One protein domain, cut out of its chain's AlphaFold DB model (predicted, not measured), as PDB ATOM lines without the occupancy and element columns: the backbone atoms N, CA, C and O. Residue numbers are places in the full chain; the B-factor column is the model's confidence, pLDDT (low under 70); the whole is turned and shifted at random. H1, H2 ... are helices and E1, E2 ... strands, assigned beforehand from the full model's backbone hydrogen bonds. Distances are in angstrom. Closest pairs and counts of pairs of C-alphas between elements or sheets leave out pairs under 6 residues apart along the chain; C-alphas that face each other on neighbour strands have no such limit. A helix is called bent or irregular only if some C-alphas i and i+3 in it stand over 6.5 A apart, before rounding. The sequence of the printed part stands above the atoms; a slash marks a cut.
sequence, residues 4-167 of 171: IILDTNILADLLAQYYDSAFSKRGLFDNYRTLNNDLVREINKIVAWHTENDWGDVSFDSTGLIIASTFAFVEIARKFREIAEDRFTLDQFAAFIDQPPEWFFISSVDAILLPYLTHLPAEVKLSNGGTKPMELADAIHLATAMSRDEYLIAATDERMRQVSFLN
ATOM      1  N   ILE A   4     140.122  18.178  24.026       97.88
ATOM      2  CA  ILE A   4     141.438  17.541  24.126       97.88
ATOM      3  C   ILE A   4     142.124  18.042  25.384       97.88
ATOM      4  O   ILE A   4     142.503  19.208  25.462       97.88
ATOM      5  N   ILE A   5     142.320  17.155  26.356       98.06
ATOM      6  CA  ILE A   5     142.995  17.494  27.605       98.06
ATOM      7  C   ILE A   5     144.480  17.206  27.466       98.06
ATOM      8  O   ILE A   5     144.872  16.076  27.174       98.06
ATOM      9  N   LEU A   6     145.295  18.226  27.703       98.25
ATOM     10  CA  LEU A   6     146.744  18.153  27.599       98.25
ATOM     11  C   LEU A   6     147.370  17.924  28.973       98.25
ATOM     12  O   LEU A   6     147.056  18.631  29.934       98.25
ATOM     13  N   ASP A   7     148.314  16.987  29.044       96.44
ATOM     14  CA  ASP A   7     149.289  16.980  30.131       96.44
ATOM     15  C   ASP A   7     150.295  18.142  29.993       96.44
ATOM     16  O   ASP A   7     150.333  18.878  29.000       96.44
ATOM     17  N   THR A   8     151.138  18.300  31.012       96.94
ATOM     18  CA  THR A   8     152.140  19.368  31.090       96.94
ATOM     19  C   THR A   8     153.119  19.371  29.903       96.94
ATOM     20  O   THR A   8     153.473  20.439  29.399       96.94
ATOM     21  N   ASN A   9     153.559  18.198  29.439       95.81
ATOM     22  CA  ASN A   9     154.558  18.090  28.374       95.81
ATOM     23  C   ASN A   9     153.943  18.386  27.002       95.81
ATOM     24  O   ASN A   9     154.528  19.134  26.219       95.81
ATOM     25  N   ILE A  10     152.743  17.858  26.734       97.44
ATOM     26  CA  ILE A  10     151.984  18.172  25.522       97.44
ATOM     27  C   ILE A  10     151.702  19.676  25.450       97.44
ATOM     28  O   ILE A  10     151.908  20.286  24.400       97.44
ATOM     29  N   LEU A  11     151.274  20.291  26.560       98.12
ATOM     30  CA  LEU A  11     151.038  21.734  26.627       98.12
ATOM     31  C   LEU A  11     152.302  22.527  26.272       98.12
ATOM     32  O   LEU A  11     152.235  23.466  25.484       98.12
ATOM     33  N   ALA A  12     153.460  22.149  26.815       97.56
ATOM     34  CA  ALA A  12     154.715  22.833  26.519       97.56
ATOM     35  C   ALA A  12     155.106  22.733  25.035       97.56
ATOM     36  O   ALA A  12     155.575  23.713  24.453       97.56
ATOM     37  N   ASP A  13     154.898  21.571  24.410       96.94
ATOM     38  CA  ASP A  13     155.145  21.374  22.979       96.94
ATOM     39  C   ASP A  13     154.169  22.169  22.104       96.94
ATOM     40  O   ASP A  13     154.589  22.751  21.100       96.94
ATOM     41  N   LEU A  14     152.903  22.276  22.518       97.50
ATOM     42  CA  LEU A  14     151.914  23.125  21.857       97.50
ATOM     43  C   LEU A  14     152.301  24.606  21.946       97.50
ATOM     44  O   LEU A  14     152.310  25.295  20.929       97.50
ATOM     45  N   LEU A  15     152.669  25.097  23.133       97.50
ATOM     46  CA  LEU A  15     153.075  26.493  23.337       97.50
ATOM     47  C   LEU A  15     154.323  26.852  22.522       97.50
ATOM     48  O   LEU A  15     154.379  27.923  21.921       97.50
ATOM     49  N   ALA A  16     155.301  25.946  22.457       96.44
ATOM     50  CA  ALA A  16     156.497  26.133  21.643       96.44
ATOM     51  C   ALA A  16     156.160  26.333  20.157       96.44
ATOM     52  O   ALA A  16     156.720  27.222  19.521       96.44
ATOM     53  N   GLN A  17     155.231  25.542  19.611       95.62
ATOM     54  CA  GLN A  17     154.782  25.729  18.231       95.62
ATOM     55  C   GLN A  17     153.933  26.986  18.060       95.62
ATOM     56  O   GLN A  17     154.122  27.703  17.085       95.62
ATOM     57  N   TYR A  18     153.035  27.286  19.002       95.50
ATOM     58  CA  TYR A  18     152.171  28.467  18.942       95.50
ATOM     59  C   TYR A  18     152.977  29.770  18.810       95.50
ATOM     60  O   TYR A  18     152.610  30.659  18.041       95.50
ATOM     61  N   TYR A  19     154.109  29.859  19.513       94.38
ATOM     62  CA  TYR A  19     155.025  30.999  19.436       94.38
ATOM     63  C   TYR A  19     156.073  30.905  18.318       94.38
ATOM     64  O   TYR A  19     156.829  31.860  18.116       94.38
ATOM     65  N   ASP A  20     156.114  29.807  17.560       91.44
ATOM     66  CA  ASP A  20     156.964  29.711  16.380       91.44
ATOM     67  C   ASP A  20     156.411  30.590  15.243       91.44
ATOM     68  O   ASP A  20     155.229  30.599  14.892       91.44
ATOM     69  N   SER A  21     157.323  31.298  14.586       80.25
ATOM     70  CA  SER A  21     157.080  32.038  13.353       80.25
ATOM     71  C   SER A  21     156.400  31.202  12.257       80.25
ATOM     72  O   SER A  21     155.674  31.754  11.426       80.25
ATOM     73  N   ALA A  22     156.610  29.883  12.230       79.38
ATOM     74  CA  ALA A  22     155.945  28.994  11.286       79.38
ATOM     75  C   ALA A  22     154.428  28.920  11.530       79.38
ATOM     76  O   ALA A  22     153.659  29.020  10.567       79.38
ATOM     77  N   PHE A  23     154.001  28.838  12.794       82.88
ATOM     78  CA  PHE A  23     152.587  28.819  13.164       82.88
ATOM     79  C   PHE A  23     151.895  30.115  12.746       82.88
ATOM     80  O   PHE A  23     150.869  30.067  12.080       82.88
ATOM     81  N   SER A  24     152.520  31.274  12.978       74.88
ATOM     82  CA  SER A  24     151.961  32.579  12.572       74.88
ATOM     83  C   SER A  24     151.666  32.708  11.069       74.88
ATOM     84  O   SER A  24     150.842  33.523  10.662       74.88
ATOM     85  N   LYS A  25     152.337  31.908  10.228       76.75
ATOM     86  CA  LYS A  25     152.160  31.918   8.768       76.75
ATOM     87  C   LYS A  25     151.133  30.903   8.284       76.75
ATOM     88  O   LYS A  25     150.542  31.117   7.230       76.75
ATOM     89  N   ARG A  26     150.996  29.773   8.983       82.56
ATOM     90  CA  ARG A  26     150.162  28.641   8.547       82.56
ATOM     91  C   ARG A  26     148.855  28.523   9.324       82.56
ATOM     92  O   ARG A  26     147.905  27.986   8.775       82.56
ATOM     93  N   GLY A  27     148.824  28.980  10.575       82.31
ATOM     94  CA  GLY A  27     147.710  28.778  11.502       82.31
ATOM     95  C   GLY A  27     147.497  27.314  11.903       82.31
ATOM     96  O   GLY A  27     146.415  26.968  12.358       82.31
ATOM     97  N   LEU A  28     148.493  26.444  11.692       89.50
ATOM     98  CA  LEU A  28     148.385  24.999  11.899       89.50
ATOM     99  C   LEU A  28     149.569  24.479  12.709       89.50
ATOM    100  O   LEU A  28     150.707  24.904  12.494       89.50
ATOM    101  N   PHE A  29     149.277  23.534  13.596       94.31
ATOM    102  CA  PHE A  29     150.260  22.748  14.329       94.31
ATOM    103  C   PHE A  29     150.780  21.599  13.460       94.31
ATOM    104  O   PHE A  29     150.043  21.040  12.646       94.31
ATOM    105  N   ASP A  30     152.041  21.233  13.663       94.19
ATOM    106  CA  ASP A  30     152.731  20.143  12.976       94.19
ATOM    107  C   ASP A  30     153.093  19.021  13.966       94.19
ATOM    108  O   ASP A  30     153.129  19.206  15.187       94.19
ATOM    109  N   ASN A  31     153.380  17.828  13.446       92.50
ATOM    110  CA  ASN A  31     153.859  16.719  14.264       92.50
ATOM    111  C   ASN A  31     155.282  16.996  14.769       92.50
ATOM    112  O   ASN A  31     156.225  17.159  13.994       92.50
ATOM    113  N   TYR A  32     155.454  17.037  16.086       88.12
ATOM    114  CA  TYR A  32     156.735  17.361  16.703       88.12
ATOM    115  C   TYR A  32     156.801  16.827  18.129       88.12
ATOM    116  O   TYR A  32     155.879  17.047  18.910       88.12
ATOM    117  N   ARG A  33     157.916  16.168  18.475       90.94
ATOM    118  CA  ARG A  33     158.158  15.583  19.806       90.94
ATOM    119  C   ARG A  33     156.970  14.731  20.272       90.94
ATOM    120  O   ARG A  33     156.784  13.637  19.743       90.94
ATOM    121  N   THR A  34     156.199  15.199  21.251       92.69
ATOM    122  CA  THR A  34     155.094  14.446  21.848       92.69
ATOM    123  C   THR A  34     153.772  14.647  21.102       92.69
ATOM    124  O   THR A  34     152.825  13.893  21.322       92.69
ATOM    125  N   LEU A  35     153.706  15.618  20.186       93.88
ATOM    126  CA  LEU A  35     152.568  15.864  19.305       93.88
ATOM    127  C   LEU A  35     152.612  14.903  18.110       93.88
ATOM    128  O   LEU A  35     153.311  15.138  17.121       93.88
ATOM    129  N   ASN A  36     151.880  13.794  18.212       93.69
ATOM    130  CA  ASN A  36     151.759  12.813  17.134       93.69
ATOM    131  C   ASN A  36     150.744  13.259  16.054       93.69
ATOM    132  O   ASN A  36     150.016  14.234  16.222       93.69
ATOM    133  N   ASN A  37     150.685  12.528  14.937       94.81
ATOM    134  CA  ASN A  37     149.822  12.877  13.800       94.81
ATOM    135  C   ASN A  37     148.323  12.886  14.137       94.81
ATOM    136  O   ASN A  37     147.583  13.697  13.581       94.81
ATOM    137  N   ASP A  38     147.864  11.977  14.999       95.12
ATOM    138  CA  ASP A  38     146.453  11.882  15.369       95.12
ATOM    139  C   ASP A  38     146.052  13.061  16.257       95.12
ATOM    140  O   ASP A  38     145.075  13.745  15.960       95.12
ATOM    141  N   LEU A  39     146.865  13.367  17.266       96.06
ATOM    142  CA  LEU A  39     146.678  14.514  18.149       96.06
ATOM    143  C   LEU A  39     146.706  15.838  17.377       96.06
ATOM    144  O   LEU A  39     145.804  16.658  17.526       96.06
ATOM    145  N   VAL A  40     147.698  16.035  16.506       96.31
ATOM    146  CA  VAL A  40     147.808  17.248  15.678       96.31
ATOM    147  C   VAL A  40     146.605  17.406  14.754       96.31
ATOM    148  O   VAL A  40     146.100  18.515  14.582       96.31
ATOM    149  N   ARG A  41     146.105  16.307  14.179       95.38
ATOM    150  CA  ARG A  41     144.889  16.337  13.363       95.38
ATOM    151  C   ARG A  41     143.689  16.825  14.174       95.38
ATOM    152  O   ARG A  41     142.949  17.662  13.668       95.38
ATOM    153  N   GLU A  42     143.480  16.317  15.387       95.62
ATOM    154  CA  GLU A  42     142.347  16.745  16.219       95.62
ATOM    155  C   GLU A  42     142.507  18.195  16.716       95.62
ATOM    156  O   GLU A  42     141.562  18.974  16.612       95.62
ATOM    157  N   ILE A  43     143.714  18.602  17.129       95.69
ATOM    158  CA  ILE A  43     144.039  19.996  17.487       95.69
ATOM    159  C   ILE A  43     143.715  20.949  16.331       95.69
ATOM    160  O   ILE A  43     143.012  21.941  16.510       95.69
ATOM    161  N   ASN A  44     144.184  20.640  15.121       94.75
ATOM    162  CA  ASN A  44     143.988  21.513  13.967       94.75
ATOM    163  C   ASN A  44     142.519  21.601  13.534       94.75
ATOM    164  O   ASN A  44     142.112  22.648  13.041       94.75
ATOM    165  N   LYS A  45     141.706  20.552  13.740       92.62
ATOM    166  CA  LYS A  45     140.250  20.636  13.520       92.62
ATOM    167  C   LYS A  45     139.602  21.653  14.457       92.62
ATOM    168  O   LYS A  45     138.785  22.443  13.995       92.62
ATOM    169  N   ILE A  46     139.980  21.641  15.738       93.44
ATOM    170  CA  ILE A  46     139.489  22.603  16.733       93.44
ATOM    171  C   ILE A  46     139.884  24.029  16.329       93.44
ATOM    172  O   ILE A  46     139.025  24.900  16.196       93.44
ATOM    173  N   VAL A  47     141.170  24.255  16.052       92.19
ATOM    174  CA  VAL A  47     141.702  25.579  15.682       92.19
ATOM    175  C   VAL A  47     141.049  26.115  14.404       92.19
ATOM    176  O   VAL A  47     140.633  27.275  14.368       92.19
ATOM    177  N   ALA A  48     140.922  25.279  13.368       89.25
ATOM    178  CA  ALA A  48     140.286  25.661  12.109       89.25
ATOM    179  C   ALA A  48     138.811  26.024  12.311       89.25
ATOM    180  O   ALA A  48     138.367  27.055  11.814       89.25
ATOM    181  N   TRP A  49     138.074  25.237  13.104       87.81
ATOM    182  CA  TRP A  49     136.669  25.515  13.389       87.81
ATOM    183  C   TRP A  49     136.483  26.897  14.031       87.81
ATOM    184  O   TRP A  49     135.673  27.683  13.541       87.81
ATOM    185  N   HIS A  50     137.274  27.216  15.062       87.00
ATOM    186  CA  HIS A  50     137.213  28.518  15.738       87.00
ATOM    187  C   HIS A  50     137.648  29.680  14.836       87.00
ATOM    188  O   HIS A  50     137.115  30.775  14.951       87.00
ATOM    189  N   THR A  51     138.579  29.450  13.908       82.88
ATOM    190  CA  THR A  51     139.044  30.494  12.980       82.88
ATOM    191  C   THR A  51     138.026  30.779  11.867       82.88
ATOM    192  O   THR A  51     137.909  31.910  11.405       82.88
ATOM    193  N   GLU A  52     137.291  29.762  11.407       78.81
ATOM    194  CA  GLU A  52     136.361  29.871  10.273       78.81
ATOM    195  C   GLU A  52     134.936  30.303  10.673       78.81
ATOM    196  O   GLU A  52     134.225  30.869   9.844       78.81
ATOM    197  N   ASN A  53     134.507  30.054  11.918       70.62
ATOM    198  CA  ASN A  53     133.114  30.237  12.368       70.62
ATOM    199  C   ASN A  53     132.894  31.467  13.271       70.62
ATOM    200  O   ASN A  53     131.914  31.530  14.009       70.62
ATOM    201  N   ASP A  54     133.759  32.476  13.160       57.56
ATOM    202  CA  ASP A  54     133.808  33.697  13.989       57.56
ATOM    203  C   ASP A  54     132.581  34.649  13.847       57.56
ATOM    204  O   ASP A  54     132.594  35.796  14.286       57.56
ATOM    205  N   TRP A  55     131.489  34.226  13.189       50.47
ATOM    206  CA  TRP A  55     130.331  35.084  12.894       50.47
ATOM    207  C   TRP A  55     128.994  34.384  13.149       50.47
ATOM    208  O   TRP A  55     128.394  33.818  12.241       50.47
ATOM    209  N   GLY A  56     128.495  34.550  14.376       48.34
ATOM    210  CA  GLY A  56     127.066  34.621  14.681       48.34
ATOM    211  C   GLY A  56     126.293  33.303  14.621       48.34
ATOM    212  O   GLY A  56     125.911  32.840  13.553       48.34
ATOM    213  N   ASP A  57     125.902  32.824  15.802       50.28
ATOM    214  CA  ASP A  57     124.765  31.910  15.994       50.28
ATOM    215  C   ASP A  57     125.046  30.404  15.816       50.28
ATOM    216  O   ASP A  57     124.220  29.651  15.300       50.28
ATOM    217  N   VAL A  58     126.196  29.927  16.310       52.31
ATOM    218  CA  VAL A  58     126.417  28.490  16.546       52.31
ATOM    219  C   VAL A  58     126.452  28.239  18.051       52.31
ATOM    220  O   VAL A  58     127.222  28.860  18.779       52.31
ATOM    221  N   SER A  59     125.586  27.349  18.537       50.56
ATOM    222  CA  SER A  59     125.559  26.938  19.942       50.56
ATOM    223  C   SER A  59     126.915  26.347  20.350       50.56
ATOM    224  O   SER A  59     127.337  25.338  19.772       50.56
ATOM    225  N   PHE A  60     127.552  26.940  21.367       50.41
ATOM    226  CA  PHE A  60     128.811  26.492  21.992       50.41
ATOM    227  C   PHE A  60     128.803  25.012  22.422       50.41
ATOM    228  O   PHE A  60     129.855  24.403  22.579       50.41
ATOM    229  N   ASP A  61     127.625  24.400  22.546       51.91
ATOM    230  CA  ASP A  61     127.421  23.043  23.063       51.91
ATOM    231  C   ASP A  61     127.961  21.909  22.158       51.91
ATOM    232  O   ASP A  61     127.763  20.734  22.457       51.91
ATOM    233  N   SER A  62     128.633  22.212  21.037       56.66
ATOM    234  CA  SER A  62     129.156  21.188  20.104       56.66
ATOM    235  C   SER A  62     130.620  21.361  19.679       56.66
ATOM    236  O   SER A  62     131.151  20.530  18.926       56.66
ATOM    237  N   THR A  63     131.291  22.397  20.177       76.12
ATOM    238  CA  THR A  63     132.618  22.826  19.723       76.12
ATOM    239  C   THR A  63     133.663  22.343  20.714       76.12
ATOM    240  O   THR A  63     133.657  22.766  21.865       76.12
ATOM    241  N   GLY A  64     134.522  21.421  20.285       90.25
ATOM    242  CA  GLY A  64     135.583  20.895  21.144       90.25
ATOM    243  C   GLY A  64     136.640  21.961  21.403       90.25
ATOM    244  O   GLY A  64     136.950  22.742  20.505       90.25
ATOM    245  N   LEU A  65     137.195  21.968  22.608       95.69
ATOM    246  CA  LEU A  65     138.246  22.880  23.048       95.69
ATOM    247  C   LEU A  65     139.544  22.130  23.329       95.69
ATOM    248  O   LEU A  65     139.559  20.944  23.664       95.69
ATOM    249  N   ILE A  66     140.658  22.849  23.253       97.69
ATOM    250  CA  ILE A  66     141.931  22.375  23.790       97.69
ATOM    251  C   ILE A  66     142.012  22.830  25.241       97.69
ATOM    252  O   ILE A  66     141.892  24.016  25.536       97.69
ATOM    253  N   ILE A  67     142.195  21.893  26.163       98.06
ATOM    254  CA  ILE A  67     142.075  22.147  27.594       98.06
ATOM    255  C   ILE A  67     143.355  21.739  28.306       98.06
ATOM    256  O   ILE A  67     143.870  20.642  28.117       98.06
ATOM    257  N   ALA A  68     143.837  22.587  29.206       98.25
ATOM    258  CA  ALA A  68     144.820  22.185  30.204       98.25
ATOM    259  C   ALA A  68     144.373  22.638  31.591       98.25
ATOM    260  O   ALA A  68     143.737  23.682  31.749       98.25
ATOM    261  N   SER A  69     144.701  21.855  32.616       97.56
ATOM    262  CA  SER A  69     144.435  22.262  33.994       97.56
ATOM    263  C   SER A  69     145.345  23.432  34.385       97.56
ATOM    264  O   SER A  69     146.497  23.516  33.959       97.56
ATOM    265  N   THR A  70     144.872  24.312  35.269       97.12
ATOM    266  CA  THR A  70     145.716  25.338  35.916       97.12
ATOM    267  C   THR A  70     146.982  24.734  36.541       97.12
ATOM    268  O   THR A  70     148.027  25.383  36.570       97.12
ATOM    269  N   PHE A  71     146.933  23.471  36.979       95.88
ATOM    270  CA  PHE A  71     148.087  22.764  37.532       95.88
ATOM    271  C   PHE A  71     149.194  22.505  36.499       95.88
ATOM    272  O   PHE A  71     150.367  22.580  36.862       95.88
ATOM    273  N   ALA A  72     148.856  22.280  35.222       97.38
ATOM    274  CA  ALA A  72     149.849  22.152  34.147       97.38
ATOM    275  C   ALA A  72     150.685  23.437  34.019       97.38
ATOM    276  O   ALA A  72     151.913  23.393  33.977       97.38
ATOM    277  N   PHE A  73     150.029  24.600  34.059       97.81
ATOM    278  CA  PHE A  73     150.708  25.897  34.017       97.81
ATOM    279  C   PHE A  73     151.575  26.139  35.257       97.81
ATOM    280  O   PHE A  73     152.696  26.631  35.137       97.81
ATOM    281  N   VAL A  74     151.100  25.751  36.447       96.69
ATOM    282  CA  VAL A  74     151.898  25.814  37.686       96.69
ATOM    283  C   VAL A  74     153.137  24.920  37.595       96.69
ATOM    284  O   VAL A  74     154.217  25.314  38.041       96.69
ATOM    285  N   GLU A  75     153.017  23.728  37.008       96.12
ATOM    286  CA  GLU A  75     154.154  22.833  36.824       96.12
ATOM    287  C   GLU A  75     155.190  23.411  35.855       96.12
ATOM    288  O   GLU A  75     156.376  23.441  36.205       96.12
ATOM    289  N   ILE A  76     154.751  23.932  34.702       97.38
ATOM    290  CA  ILE A  76     155.628  24.638  33.758       97.38
ATOM    291  C   ILE A  76     156.309  25.807  34.465       97.38
ATOM    292  O   ILE A  76     157.527  25.905  34.420       97.38
ATOM    293  N   ALA A  77     155.572  26.656  35.185       97.31
ATOM    294  CA  ALA A  77     156.150  27.801  35.889       97.31
ATOM    295  C   ALA A  77     157.237  27.384  36.898       97.31
ATOM    296  O   ALA A  77     158.302  28.000  36.966       97.31
ATOM    297  N   ARG A  78     156.997  26.311  37.664       96.75
ATOM    298  CA  ARG A  78     157.946  25.808  38.670       96.75
ATOM    299  C   ARG A  78     159.216  25.228  38.047       96.75
ATOM    300  O   ARG A  78     160.290  25.373  38.627       96.75
ATOM    301  N   LYS A  79     159.092  24.561  36.899       96.00
ATOM    302  CA  LYS A  79     160.185  23.876  36.189       96.00
ATOM    303  C   LYS A  79     160.482  24.532  34.836       96.00
ATOM    304  O   LYS A  79     160.840  23.853  33.879       96.00
ATOM    305  N   PHE A  80     160.344  25.857  34.748       96.88
ATOM    306  CA  PHE A  80     160.266  26.555  33.459       96.88
ATOM    307  C   PHE A  80     161.441  26.244  32.535       96.88
ATOM    308  O   PHE A  80     161.241  25.862  31.391       96.88
ATOM    309  N   ARG A  81     162.674  26.330  33.045       95.62
ATOM    310  CA  ARG A  81     163.874  26.054  32.240       95.62
ATOM    311  C   ARG A  81     163.954  24.605  31.759       95.62
ATOM    312  O   ARG A  81     164.433  24.370  30.660       95.62
ATOM    313  N   GLU A  82     163.502  23.662  32.582       96.44
ATOM    314  CA  GLU A  82     163.556  22.227  32.285       96.44
ATOM    315  C   GLU A  82     162.513  21.835  31.236       96.44
ATOM    316  O   GLU A  82     162.797  21.002  30.389       96.44
ATOM    317  N   ILE A  83     161.322  22.438  31.287       95.62
ATOM    318  CA  ILE A  83     160.211  22.080  30.398       95.62
ATOM    319  C   ILE A  83     160.210  22.932  29.124       95.62
ATOM    320  O   ILE A  83     160.049  22.405  28.023       95.62
ATOM    321  N   ALA A  84     160.386  24.250  29.243       94.62
ATOM    322  CA  ALA A  84     160.354  25.148  28.091       94.62
ATOM    323  C   ALA A  84     161.604  24.998  27.215       94.62
ATOM    324  O   ALA A  84     161.487  25.127  26.001       94.62
ATOM    325  N   GLU A  85     162.773  24.690  27.793       94.62
ATOM    326  CA  GLU A  85     164.041  24.505  27.062       94.62
ATOM    327  C   GLU A  85     164.346  25.661  26.081       94.62
ATOM    328  O   GLU A  85     164.737  25.434  24.938       94.62
ATOM    329  N   ASP A  86     164.093  26.907  26.502       93.75
ATOM    330  CA  ASP A  86     164.245  28.135  25.698       93.75
ATOM    331  C   ASP A  86     163.389  28.203  24.410       93.75
ATOM    332  O   ASP A  86     163.602  29.071  23.563       93.75
ATOM    333  N   ARG A  87     162.385  27.327  24.256       94.88
ATOM    334  CA  ARG A  87     161.491  27.295  23.079       94.88
ATOM    335  C   ARG A  87     160.437  28.399  23.078       94.88
ATOM    336  O   ARG A  87     159.929  28.763  22.024       94.88
ATOM    337  N   PHE A  88     160.112  28.917  24.254       96.62
ATOM    338  CA  PHE A  88     159.292  30.106  24.450       96.62
ATOM    339  C   PHE A  88     159.774  30.844  25.701       96.62
ATOM    340  O   PHE A  88     160.394  30.258  26.594       96.62
ATOM    341  N   THR A  89     159.528  32.149  25.760       97.31
ATOM    342  CA  THR A  89     159.974  33.009  26.859       97.31
ATOM    343  C   THR A  89     158.966  33.032  28.005       97.31
ATOM    344  O   THR A  89     157.802  32.659  27.851       97.31
ATOM    345  N   LEU A  90     159.405  33.502  29.176       96.69
ATOM    346  CA  LEU A  90     158.511  33.691  30.321       96.69
ATOM    347  C   LEU A  90     157.403  34.711  30.012       96.69
ATOM    348  O   LEU A  90     156.266  34.509  30.422       96.69
ATOM    349  N   ASP A  91     157.724  35.762  29.255       97.75
ATOM    350  CA  ASP A  91     156.753  36.784  28.849       97.75
ATOM    351  C   ASP A  91     155.705  36.210  27.891       97.75
ATOM    352  O   ASP A  91     154.518  36.480  28.045       97.75
ATOM    353  N   GLN A  92     156.124  35.374  26.935       97.50
ATOM    354  CA  GLN A  92     155.207  34.642  26.058       97.50
ATOM    355  C   GLN A  92     154.299  33.721  26.877       97.50
ATOM    356  O   GLN A  92     153.083  33.763  26.733       97.50
ATOM    357  N   PHE A  93     154.870  32.948  27.798       98.25
ATOM    358  CA  PHE A  93     154.097  32.073  28.676       98.25
ATOM    359  C   PHE A  93     153.069  32.839  29.522       98.25
ATOM    360  O   PHE A  93     151.910  32.436  29.596       98.25
ATOM    361  N   ALA A  94     153.468  33.963  30.121       98.00
ATOM    362  CA  ALA A  94     152.574  34.820  30.891       98.00
ATOM    363  C   ALA A  94     151.463  35.422  30.017       98.00
ATOM    364  O   ALA A  94     150.306  35.432  30.432       98.00
ATOM    365  N   ALA A  95     151.793  35.865  28.800       97.75
ATOM    366  CA  ALA A  95     150.816  36.392  27.853       97.75
ATOM    367  C   ALA A  95     149.776  35.336  27.445       97.75
ATOM    368  O   ALA A  95     148.594  35.657  27.377       97.75
ATOM    369  N   PHE A  96     150.188  34.077  27.237       98.06
ATOM    370  CA  PHE A  96     149.250  32.986  26.950       98.06
ATOM    371  C   PHE A  96     148.264  32.749  28.097       98.06
ATOM    372  O   PHE A  96     147.096  32.469  27.862       98.06
ATOM    373  N   ILE A  97     148.735  32.827  29.346       97.88
ATOM    374  CA  ILE A  97     147.884  32.628  30.526       97.88
ATOM    375  C   ILE A  97     146.886  33.778  30.678       97.88
ATOM    376  O   ILE A  97     145.731  33.537  31.019       97.88
ATOM    377  N   ASP A  98     147.338  35.014  30.454       97.81
ATOM    378  CA  ASP A  98     146.497  36.208  30.576       97.81
ATOM    379  C   ASP A  98     145.411  36.242  29.492       97.81
ATOM    380  O   ASP A  98     144.265  36.604  29.763       97.81
ATOM    381  N   GLN A  99     145.765  35.849  28.265       96.38
ATOM    382  CA  GLN A  99     144.886  35.900  27.097       96.38
ATOM    383  C   GLN A  99     145.078  34.658  26.215       96.38
ATOM    384  O   GLN A  99     145.705  34.746  25.153       96.38
ATOM    385  N   PRO A 100     144.554  33.490  26.630       96.06
ATOM    386  CA  PRO A 100     144.584  32.309  25.782       96.06
ATOM    387  C   PRO A 100     143.718  32.542  24.533       96.06
ATOM    388  O   PRO A 100     142.731  33.281  24.590       96.06
ATOM    389  N   PRO A 101     144.059  31.919  23.394       93.31
ATOM    390  CA  PRO A 101     143.214  31.970  22.208       93.31
ATOM    391  C   PRO A 101     141.863  31.294  22.476       93.31
ATOM    392  O   PRO A 101     141.773  30.391  23.301       93.31
ATOM    393  N   GLU A 102     140.819  31.679  21.741       91.88
ATOM    394  CA  GLU A 102     139.433  31.245  22.007       91.88
ATOM    395  C   GLU A 102     139.203  29.731  21.916       91.88
ATOM    396  O   GLU A 102     138.295  29.195  22.547       91.88
ATOM    397  N   TRP A 103     140.040  29.031  21.153       93.69
ATOM    398  CA  TRP A 103     140.023  27.573  21.043       93.69
ATOM    399  C   TRP A 103     140.696  26.856  22.227       93.69
ATOM    400  O   TRP A 103     140.729  25.622  22.261       93.69
ATOM    401  N   PHE A 104     141.266  27.599  23.182       96.69
ATOM    402  CA  PHE A 104     141.973  27.070  24.342       96.69
ATOM    403  C   PHE A 104     141.299  27.478  25.655       96.69
ATOM    404  O   PHE A 104     141.022  28.650  25.898       96.69
ATOM    405  N   PHE A 105     141.119  26.520  26.564       96.94
ATOM    406  CA  PHE A 105     140.537  26.751  27.881       96.94
ATOM    407  C   PHE A 105     141.462  26.284  29.012       96.94
ATOM    408  O   PHE A 105     141.897  25.133  29.071       96.94
ATOM    409  N   ILE A 106     141.733  27.183  29.961       97.69
ATOM    410  CA  ILE A 106     142.486  26.868  31.179       97.69
ATOM    411  C   ILE A 106     141.492  26.436  32.261       97.69
ATOM    412  O   ILE A 106     140.794  27.260  32.848       97.69
ATOM    413  N   SER A 107     141.428  25.135  32.544       96.88
ATOM    414  CA  SER A 107     140.488  24.596  33.528       96.88
ATOM    415  C   SER A 107     140.961  24.819  34.962       96.88
ATOM    416  O   SER A 107     142.061  24.411  35.350       96.88
ATOM    417  N   SER A 108     140.088  25.392  35.786       95.31
ATOM    418  CA  SER A 108     140.273  25.498  37.235       95.31
ATOM    419  C   SER A 108     140.486  24.129  37.883       95.31
ATOM    420  O   SER A 108     139.906  23.126  37.461       95.31
ATOM    421  N   VAL A 109     141.308  24.099  38.932       93.75
ATOM    422  CA  VAL A 109     141.403  22.963  39.855       93.75
ATOM    423  C   VAL A 109     140.654  23.344  41.121       93.75
ATOM    424  O   VAL A 109     141.162  24.086  41.960       93.75
ATOM    425  N   ASP A 110     139.420  22.869  41.229       93.88
ATOM    426  CA  ASP A 110     138.508  23.207  42.317       93.88
ATOM    427  C   ASP A 110     137.720  21.977  42.805       93.88
ATOM    428  O   ASP A 110     138.015  20.828  42.458       93.88
ATOM    429  N   ALA A 111     136.727  22.215  43.665       93.00
ATOM    430  CA  ALA A 111     135.927  21.163  44.279       93.00
ATOM    431  C   ALA A 111     135.149  20.299  43.266       93.00
ATOM    432  O   ALA A 111     134.795  19.169  43.602       93.00
ATOM    433  N   ILE A 112     134.914  20.783  42.040       93.38
ATOM    434  CA  ILE A 112     134.232  20.033  40.976       93.38
ATOM    435  C   ILE A 112     135.068  18.825  40.547       93.38
ATOM    436  O   ILE A 112     134.503  17.805  40.159       93.38
ATOM    437  N   LEU A 113     136.399  18.881  40.674       95.00
ATOM    438  CA  LEU A 113     137.272  17.758  40.326       95.00
ATOM    439  C   LEU A 113     137.284  16.644  41.385       95.00
ATOM    440  O   LEU A 113     137.683  15.520  41.076       95.00
ATOM    441  N   LEU A 114     136.844  16.916  42.622       93.19
ATOM    442  CA  LEU A 114     136.931  15.959  43.735       93.19
ATOM    443  C   LEU A 114     136.223  14.625  43.458       93.19
ATOM    444  O   LEU A 114     136.848  13.589  43.698       93.19
ATOM    445  N   PRO A 115     134.980  14.589  42.933       95.12
ATOM    446  CA  PRO A 115     134.339  13.330  42.582       95.12
ATOM    447  C   PRO A 115     135.199  12.519  41.614       95.12
ATOM    448  O   PRO A 115     135.461  11.351  41.873       95.12
ATOM    449  N   TYR A 116     135.733  13.131  40.558       95.88
ATOM    450  CA  TYR A 116     136.538  12.437  39.549       95.88
ATOM    451  C   TYR A 116     137.876  11.936  40.101       95.88
ATOM    452  O   TYR A 116     138.254  10.796  39.841       95.88
ATOM    453  N   LEU A 117     138.544  12.723  40.951       94.56
ATOM    454  CA  LEU A 117     139.775  12.308  41.631       94.56
ATOM    455  C   LEU A 117     139.571  11.042  42.474       94.56
ATOM    456  O   LEU A 117     140.431  10.168  42.475       94.56
ATOM    457  N   THR A 118     138.425  10.905  43.150       93.25
ATOM    458  CA  THR A 118     138.132   9.699  43.949       93.25
ATOM    459  C   THR A 118     137.875   8.441  43.114       93.25
ATOM    460  O   THR A 118     137.952   7.339  43.653       93.25
ATOM    461  N   HIS A 119     137.595   8.586  41.815       93.56
ATOM    462  CA  HIS A 119     137.425   7.457  40.893       93.56
ATOM    463  C   HIS A 119     138.751   6.976  40.291       93.56
ATOM    464  O   HIS A 119     138.804   5.884  39.722       93.56
ATOM    465  N   LEU A 120     139.820   7.766  40.401       94.81
ATOM    466  CA  LEU A 120     141.132   7.386  39.898       94.81
ATOM    467  C   LEU A 120     141.839   6.450  40.886       94.81
ATOM    468  O   LEU A 120     141.745   6.631  42.104       94.81
ATOM    469  N   PRO A 121     142.566   5.438  40.389       93.31
ATOM    470  CA  PRO A 121     143.305   4.546  41.261       93.31
ATOM    471  C   PRO A 121     144.478   5.292  41.909       93.31
ATOM    472  O   PRO A 121     145.211   6.022  41.244       93.31
ATOM    473  N   ALA A 122     144.698   5.063  43.205       91.38
ATOM    474  CA  ALA A 122     145.847   5.626  43.918       91.38
ATOM    475  C   ALA A 122     147.191   5.065  43.411       91.38
ATOM    476  O   ALA A 122     148.229   5.721  43.510       91.38
ATOM    477  N   GLU A 123     147.171   3.853  42.855       92.94
ATOM    478  CA  GLU A 123     148.333   3.166  42.305       92.94
ATOM    479  C   GLU A 123     147.987   2.503  40.971       92.94
ATOM    480  O   GLU A 123     146.893   1.965  40.792       92.94
ATOM    481  N   VAL A 124     148.945   2.483  40.051       90.12
ATOM    482  CA  VAL A 124     148.813   1.834  38.747       90.12
ATOM    483  C   VAL A 124     149.820   0.705  38.589       90.12
ATOM    484  O   VAL A 124     150.950   0.773  39.083       90.12
ATOM    485  N   LYS A 125     149.406  -0.348  37.879       88.38
ATOM    486  CA  LYS A 125     150.285  -1.448  37.479       88.38
ATOM    487  C   LYS A 125     150.946  -1.095  36.158       88.38
ATOM    488  O   LYS A 125     150.257  -0.863  35.177       88.38
ATOM    489  N   LEU A 126     152.270  -1.071  36.148       84.62
ATOM    490  CA  LEU A 126     153.075  -0.853  34.956       84.62
ATOM    491  C   LEU A 126     153.181  -2.135  34.125       84.62
ATOM    492  O   LEU A 126     153.075  -3.248  34.646       84.62
ATOM    493  N   SER A 127     153.514  -1.974  32.844       81.00
ATOM    494  CA  SER A 127     153.714  -3.063  31.880       81.00
ATOM    495  C   SER A 127     154.768  -4.095  32.321       81.00
ATOM    496  O   SER A 127     154.710  -5.260  31.936       81.00
ATOM    497  N   ASN A 128     155.728  -3.691  33.162       83.44
ATOM    498  CA  ASN A 128     156.762  -4.567  33.725       83.44
ATOM    499  C   ASN A 128     156.309  -5.362  34.970       83.44
ATOM    500  O   ASN A 128     157.129  -6.038  35.591       83.44
ATOM    501  N   GLY A 129     155.034  -5.266  35.358       83.06
ATOM    502  CA  GLY A 129     154.463  -5.936  36.527       83.06
ATOM    503  C   GLY A 129     154.685  -5.211  37.859       83.06
ATOM    504  O   GLY A 129     154.186  -5.676  38.883       83.06
ATOM    505  N   GLY A 130     155.405  -4.086  37.867       87.88
ATOM    506  CA  GLY A 130     155.573  -3.243  39.048       87.88
ATOM    507  C   GLY A 130     154.350  -2.369  39.326       87.88
ATOM    508  O   GLY A 130     153.591  -2.036  38.419       87.88
ATOM    509  N   THR A 131     154.188  -1.950  40.578       90.12
ATOM    510  CA  THR A 131     153.165  -0.976  40.984       90.12
ATOM    511  C   THR A 131     153.830   0.357  41.303       90.12
ATOM    512  O   THR A 131     154.885   0.383  41.942       90.12
ATOM    513  N   LYS A 132     153.228   1.467  40.869       91.38
ATOM    514  CA  LYS A 132     153.655   2.820  41.246       91.38
ATOM    515  C   LYS A 132     152.470   3.677  41.684       91.38
ATOM    516  O   LYS A 132     151.383   3.508  41.132       91.38
ATOM    517  N   PRO A 133     152.681   4.621  42.618       92.44
ATOM    518  CA  PRO A 133     151.666   5.610  42.943       92.44
ATOM    519  C   PRO A 133     151.381   6.509  41.734       92.44
ATOM    520  O   PRO A 133     152.302   6.879  40.995       92.44
ATOM    521  N   MET A 134     150.107   6.858  41.558       92.12
ATOM    522  CA  MET A 134     149.686   7.918  40.644       92.12
ATOM    523  C   MET A 134     150.143   9.260  41.220       92.12
ATOM    524  O   MET A 134     149.905   9.546  42.397       92.12
ATOM    525  N   GLU A 135     150.808  10.089  40.419       92.06
ATOM    526  CA  GLU A 135     151.145  11.438  40.866       92.06
ATOM    527  C   GLU A 135     149.901  12.327  40.890       92.06
ATOM    528  O   GLU A 135     148.983  12.178  40.088       92.06
ATOM    529  N   LEU A 136     149.869  13.283  41.823       91.44
ATOM    530  CA  LEU A 136     148.731  14.195  41.948       91.44
ATOM    531  C   LEU A 136     148.514  15.020  40.668       91.44
ATOM    532  O   LEU A 136     147.370  15.278  40.312       91.44
ATOM    533  N   ALA A 137     149.592  15.411  39.980       92.19
ATOM    534  CA  ALA A 137     149.520  16.141  38.713       92.19
ATOM    535  C   ALA A 137     148.774  15.324  37.647       92.19
ATOM    536  O   ALA A 137     147.774  15.786  37.102       92.19
ATOM    537  N   ASP A 138     149.205  14.078  37.443       94.38
ATOM    538  CA  ASP A 138     148.585  13.124  36.522       94.38
ATOM    539  C   ASP A 138     147.110  12.904  36.870       94.38
ATOM    540  O   ASP A 138     146.239  12.962  36.002       94.38
ATOM    541  N   ALA A 139     146.808  12.721  38.160       95.62
ATOM    542  CA  ALA A 139     145.440  12.548  38.627       95.62
ATOM    543  C   ALA A 139     144.565  13.781  38.344       95.62
ATOM    544  O   ALA A 139     143.414  13.632  37.941       95.62
ATOM    545  N   ILE A 140     145.098  14.995  38.509       96.81
ATOM    546  CA  ILE A 140     144.389  16.241  38.184       96.81
ATOM    547  C   ILE A 140     144.111  16.336  36.681       96.81
ATOM    548  O   ILE A 140     142.995  16.696  36.302       96.81
ATOM    549  N   HIS A 141     145.078  16.002  35.823       96.62
ATOM    550  CA  HIS A 141     144.887  16.027  34.368       96.62
ATOM    551  C   HIS A 141     143.809  15.025  33.936       96.62
ATOM    552  O   HIS A 141     142.886  15.388  33.209       96.62
ATOM    553  N   LEU A 142     143.848  13.796  34.461       97.25
ATOM    554  CA  LEU A 142     142.817  12.787  34.199       97.25
ATOM    555  C   LEU A 142     141.443  13.200  34.740       97.25
ATOM    556  O   LEU A 142     140.443  13.062  34.042       97.25
ATOM    557  N   ALA A 143     141.377  13.750  35.954       97.50
ATOM    558  CA  ALA A 143     140.128  14.238  36.535       97.50
ATOM    559  C   ALA A 143     139.539  15.408  35.733       97.50
ATOM    560  O   ALA A 143     138.325  15.478  35.561       97.50
ATOM    561  N   THR A 144     140.394  16.291  35.205       97.38
ATOM    562  CA  THR A 144     139.989  17.388  34.311       97.38
ATOM    563  C   THR A 144     139.365  16.853  33.025       97.38
ATOM    564  O   THR A 144     138.388  17.424  32.547       97.38
ATOM    565  N   ALA A 145     139.890  15.749  32.484       96.88
ATOM    566  CA  ALA A 145     139.307  15.080  31.326       96.88
ATOM    567  C   ALA A 145     137.960  14.435  31.657       96.88
ATOM    568  O   ALA A 145     136.967  14.693  30.988       96.88
ATOM    569  N   MET A 146     137.896  13.672  32.751       96.69
ATOM    570  CA  MET A 146     136.672  12.999  33.193       96.69
ATOM    571  C   MET A 146     135.530  13.961  33.546       96.69
ATOM    572  O   MET A 146     134.376  13.537  33.566       96.69
ATOM    573  N   SER A 147     135.829  15.233  33.829       95.38
ATOM    574  CA  SER A 147     134.820  16.260  34.090       95.38
ATOM    575  C   SER A 147     134.158  16.824  32.827       95.38
ATOM    576  O   SER A 147     133.379  17.770  32.940       95.38
ATOM    577  N   ARG A 148     134.510  16.325  31.637       93.38
ATOM    578  CA  ARG A 148     133.964  16.750  30.341       93.38
ATOM    579  C   ARG A 148     133.024  15.689  29.782       93.38
ATOM    580  O   ARG A 148     133.199  14.502  30.055       93.38
ATOM    581  N   ASP A 149     132.064  16.119  28.970       90.94
ATOM    582  CA  ASP A 149     131.067  15.223  28.375       90.94
ATOM    583  C   ASP A 149     131.683  14.320  27.292       90.94
ATOM    584  O   ASP A 149     131.563  13.094  27.348       90.94
ATOM    585  N   GLU A 150     132.405  14.910  26.333       93.31
ATOM    586  CA  GLU A 150     133.191  14.196  25.322       93.31
ATOM    587  C   GLU A 150     134.641  14.672  25.363       93.31
ATOM    588  O   GLU A 150     134.908  15.862  25.208       93.31
ATOM    589  N   TYR A 151     135.588  13.748  25.535       95.94
ATOM    590  CA  TYR A 151     136.998  14.104  25.660       95.94
ATOM    591  C   TYR A 151     137.968  13.073  25.081       95.94
ATOM    592  O   TYR A 151     137.670  11.877  24.980       95.94
ATOM    593  N   LEU A 152     139.159  13.575  24.769       97.38
ATOM    594  CA  LEU A 152     140.387  12.856  24.470       97.38
ATOM    595  C   LEU A 152     141.487  13.294  25.447       97.38
ATOM    596  O   LEU A 152     141.504  14.429  25.922       97.38
ATOM    597  N   ILE A 153     142.421  12.394  25.736       97.75
ATOM    598  CA  ILE A 153     143.537  12.622  26.654       97.75
ATOM    599  C   ILE A 153     144.839  12.585  25.860       97.75
ATOM    600  O   ILE A 153     145.248  11.537  25.361       97.75
ATOM    601  N   ALA A 154     145.523  13.719  25.794       97.12
ATOM    602  CA  ALA A 154     146.859  13.833  25.240       97.12
ATOM    603  C   ALA A 154     147.875  13.807  26.390       97.12
ATOM    604  O   ALA A 154     148.111  14.817  27.057       97.12
ATOM    605  N   ALA A 155     148.460  12.634  26.636       94.94
ATOM    606  CA  ALA A 155     149.406  12.436  27.728       94.94
ATOM    607  C   ALA A 155     150.626  11.602  27.325       94.94
ATOM    608  O   ALA A 155     150.544  10.642  26.547       94.94
ATOM    609  N   THR A 156     151.755  11.966  27.915       91.44
ATOM    610  CA  THR A 156     153.080  11.373  27.724       91.44
ATOM    611  C   THR A 156     153.444  10.388  28.825       91.44
ATOM    612  O   THR A 156     154.210   9.459  28.572       91.44
ATOM    613  N   ASP A 157     152.882  10.547  30.027       89.31
ATOM    614  CA  ASP A 157     153.177   9.662  31.149       89.31
ATOM    615  C   ASP A 157     152.533   8.277  30.959       89.31
ATOM    616  O   ASP A 157     151.311   8.132  30.837       89.31
ATOM    617  N   GLU A 158     153.361   7.228  30.963       86.19
ATOM    618  CA  GLU A 158     152.904   5.841  30.832       86.19
ATOM    619  C   GLU A 158     151.931   5.455  31.956       86.19
ATOM    620  O   GLU A 158     151.025   4.658  31.718       86.19
ATOM    621  N   ARG A 159     152.070   6.035  33.158       89.81
ATOM    622  CA  ARG A 159     151.210   5.758  34.320       89.81
ATOM    623  C   ARG A 159     149.760   6.125  34.053       89.81
ATOM    624  O   ARG A 159     148.874   5.345  34.393       89.81
ATOM    625  N   MET A 160     149.522   7.262  33.402       91.50
ATOM    626  CA  MET A 160     148.175   7.687  33.013       91.50
ATOM    627  C   MET A 160     147.540   6.664  32.066       91.50
ATOM    628  O   MET A 160     146.388   6.279  32.249       91.50
ATOM    629  N   ARG A 161     148.327   6.134  31.121       90.31
ATOM    630  CA  ARG A 161     147.891   5.109  30.156       90.31
ATOM    631  C   ARG A 161     147.642   3.728  30.777       90.31
ATOM    632  O   ARG A 161     147.149   2.842  30.092       90.31
ATOM    633  N   GLN A 162     147.964   3.525  32.058       90.56
ATOM    634  CA  GLN A 162     147.635   2.290  32.785       90.56
ATOM    635  C   GLN A 162     146.251   2.333  33.454       90.56
ATOM    636  O   GLN A 162     145.819   1.337  34.043       90.56
ATOM    637  N   VAL A 163     145.534   3.459  33.384       91.75
ATOM    638  CA  VAL A 163     144.164   3.572  33.899       91.75
ATOM    639  C   VAL A 163     143.199   2.947  32.893       91.75
ATOM    640  O   VAL A 163     142.714   3.596  31.973       91.75
ATOM    641  N   SER A 164     142.918   1.658  33.084       89.19
ATOM    642  CA  SER A 164     142.290   0.793  32.075       89.19
ATOM    643  C   SER A 164     140.972   1.300  31.483       89.19
ATOM    644  O   SER A 164     140.718   1.076  30.302       89.19
ATOM    645  N   PHE A 165     140.135   1.976  32.273       91.00
ATOM    646  CA  PHE A 165     138.843   2.495  31.812       91.00
ATOM    647  C   PHE A 165     138.951   3.784  30.978       91.00
ATOM    648  O   PHE A 165     137.934   4.253  30.481       91.00
ATOM    649  N   LEU A 166     140.156   4.346  30.829       94.25
ATOM    650  CA  LEU A 166     140.443   5.529  30.009       94.25
ATOM    651  C   LEU A 166     141.223   5.190  28.730       94.25
ATOM    652  O   LEU A 166     141.541   6.085  27.953       94.25
ATOM    653  N   ASN A 167     141.558   3.917  28.499       90.31
ATOM    654  CA  ASN A 167     142.464   3.508  27.421       90.31
ATOM    655  C   ASN A 167     141.981   3.904  26.017       90.31
ATOM    656  O   ASN A 167     142.804   4.195  25.155       90.31
TER     657      ASN A 167
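Overview. This is residues 4 to 167 of the 171 residues of an uncharacterized protein of hydrothermal vent metagenome (UniProt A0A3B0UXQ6). A small, strongly twisted sheet of four short strands makes the core, with H1 and H3 over one face and H8 over the opposite face. H4 and H5 pack on H1, H7 crosses H8, the small hairpin of E4 and E5 lies far out at one end, and residues 52 to 61 stick out as a loop at the other. The printed part has 164 residues, with nine named helices and six named strands in the order E1 H1 H2 H3 E2 H4 H5 H6 E3 H7 E4 E5 H8 E6 H9. The sheet's order is E3 E2 E1 E6, parallel throughout, and the class is mixed, helices and strands. The whole is compact, with a radius of gyration of the C-alphas of 16.2 A and spans of 48 by 39 by 30 A.

Along the chain. Find C-alpha 4 at (141.438, 17.541, 24.126), where E1, residues 4 to 6, begins; its sheet also holds E2, 66 to 69, E3, 104 to 107, and E6, 151 to 154. H1 is residues 8 to 18, 15.2 A long, and H2 is 21 to 26. From C-alpha 37 at (149.822, 12.877, 13.800), H3 runs 22.0 A to residue 52. Next look for H4, 70 to 78, H5, 80 to 84, H6, 90 to 98, and H7, 111 to 119. E4, 123 to 125, and E5, 131 to 133, precede H8, 136 to 146, 14.9 A long. H9, 164 to 167, ends at (142.464, 3.508, 27.421).

Arrangement. In the sheet, look for N 105 and O 66 at 2.8 A between E3 and E2, N 67 and O 4 at 2.8 A between E2 and E1, and N 5 and O 152 at 2.9 A between E1 and E6. E1, H1 H2 H3, E2 and E2, H4 H5 H6, E3 are strand-helix-strand units, parallel neighbour strands with helices between. H8 is over E2 and E1, along the strands, at a height over the sheet of 8.6 A. H1 and H3 are on the opposite face; the closest C-alphas of H3 and E2, Ile 43 and Ile 66, are 7.1 A apart. H4 only grazes the sheet with residues 70 to 73 and touches H1, Thr 8 to Ala 72 being the closest C-alphas at 4.7 A. H5 touches H1, with C-alphas 12 and 84 closest at 6.3 A. H2 is close to H1 but not clearly touching, 6.3 A between C-alphas 17 and 23. H6 is near H4. H7, only just irregular with C-alphas 112 and 115 at 6.9 A, touches H8 about perpendicular at 82 degrees, C-alphas 116 and 143 being closest at 5.0 A. The hairpin E4 and E5 is antiparallel, with N 124 and O 132 at 2.9 A; H9 touches no helix. Every O i to N i+4 pair is within hydrogen-bond range in H1, H3, H4, H5, H6 and H8; H2 has 1 of 2, H7 has 3 of 5, and H9 is too short for one.

Size, cuts and confidence. The two C-alphas farthest apart, those of Gly 56 and Gly 129, are 53.6 A apart. The printed part has no cut, and the link from H3 to E2, 13 residues, is long. Mean pLDDT of the printed part is 90.9; look for values under 70 at residues 54 to 62.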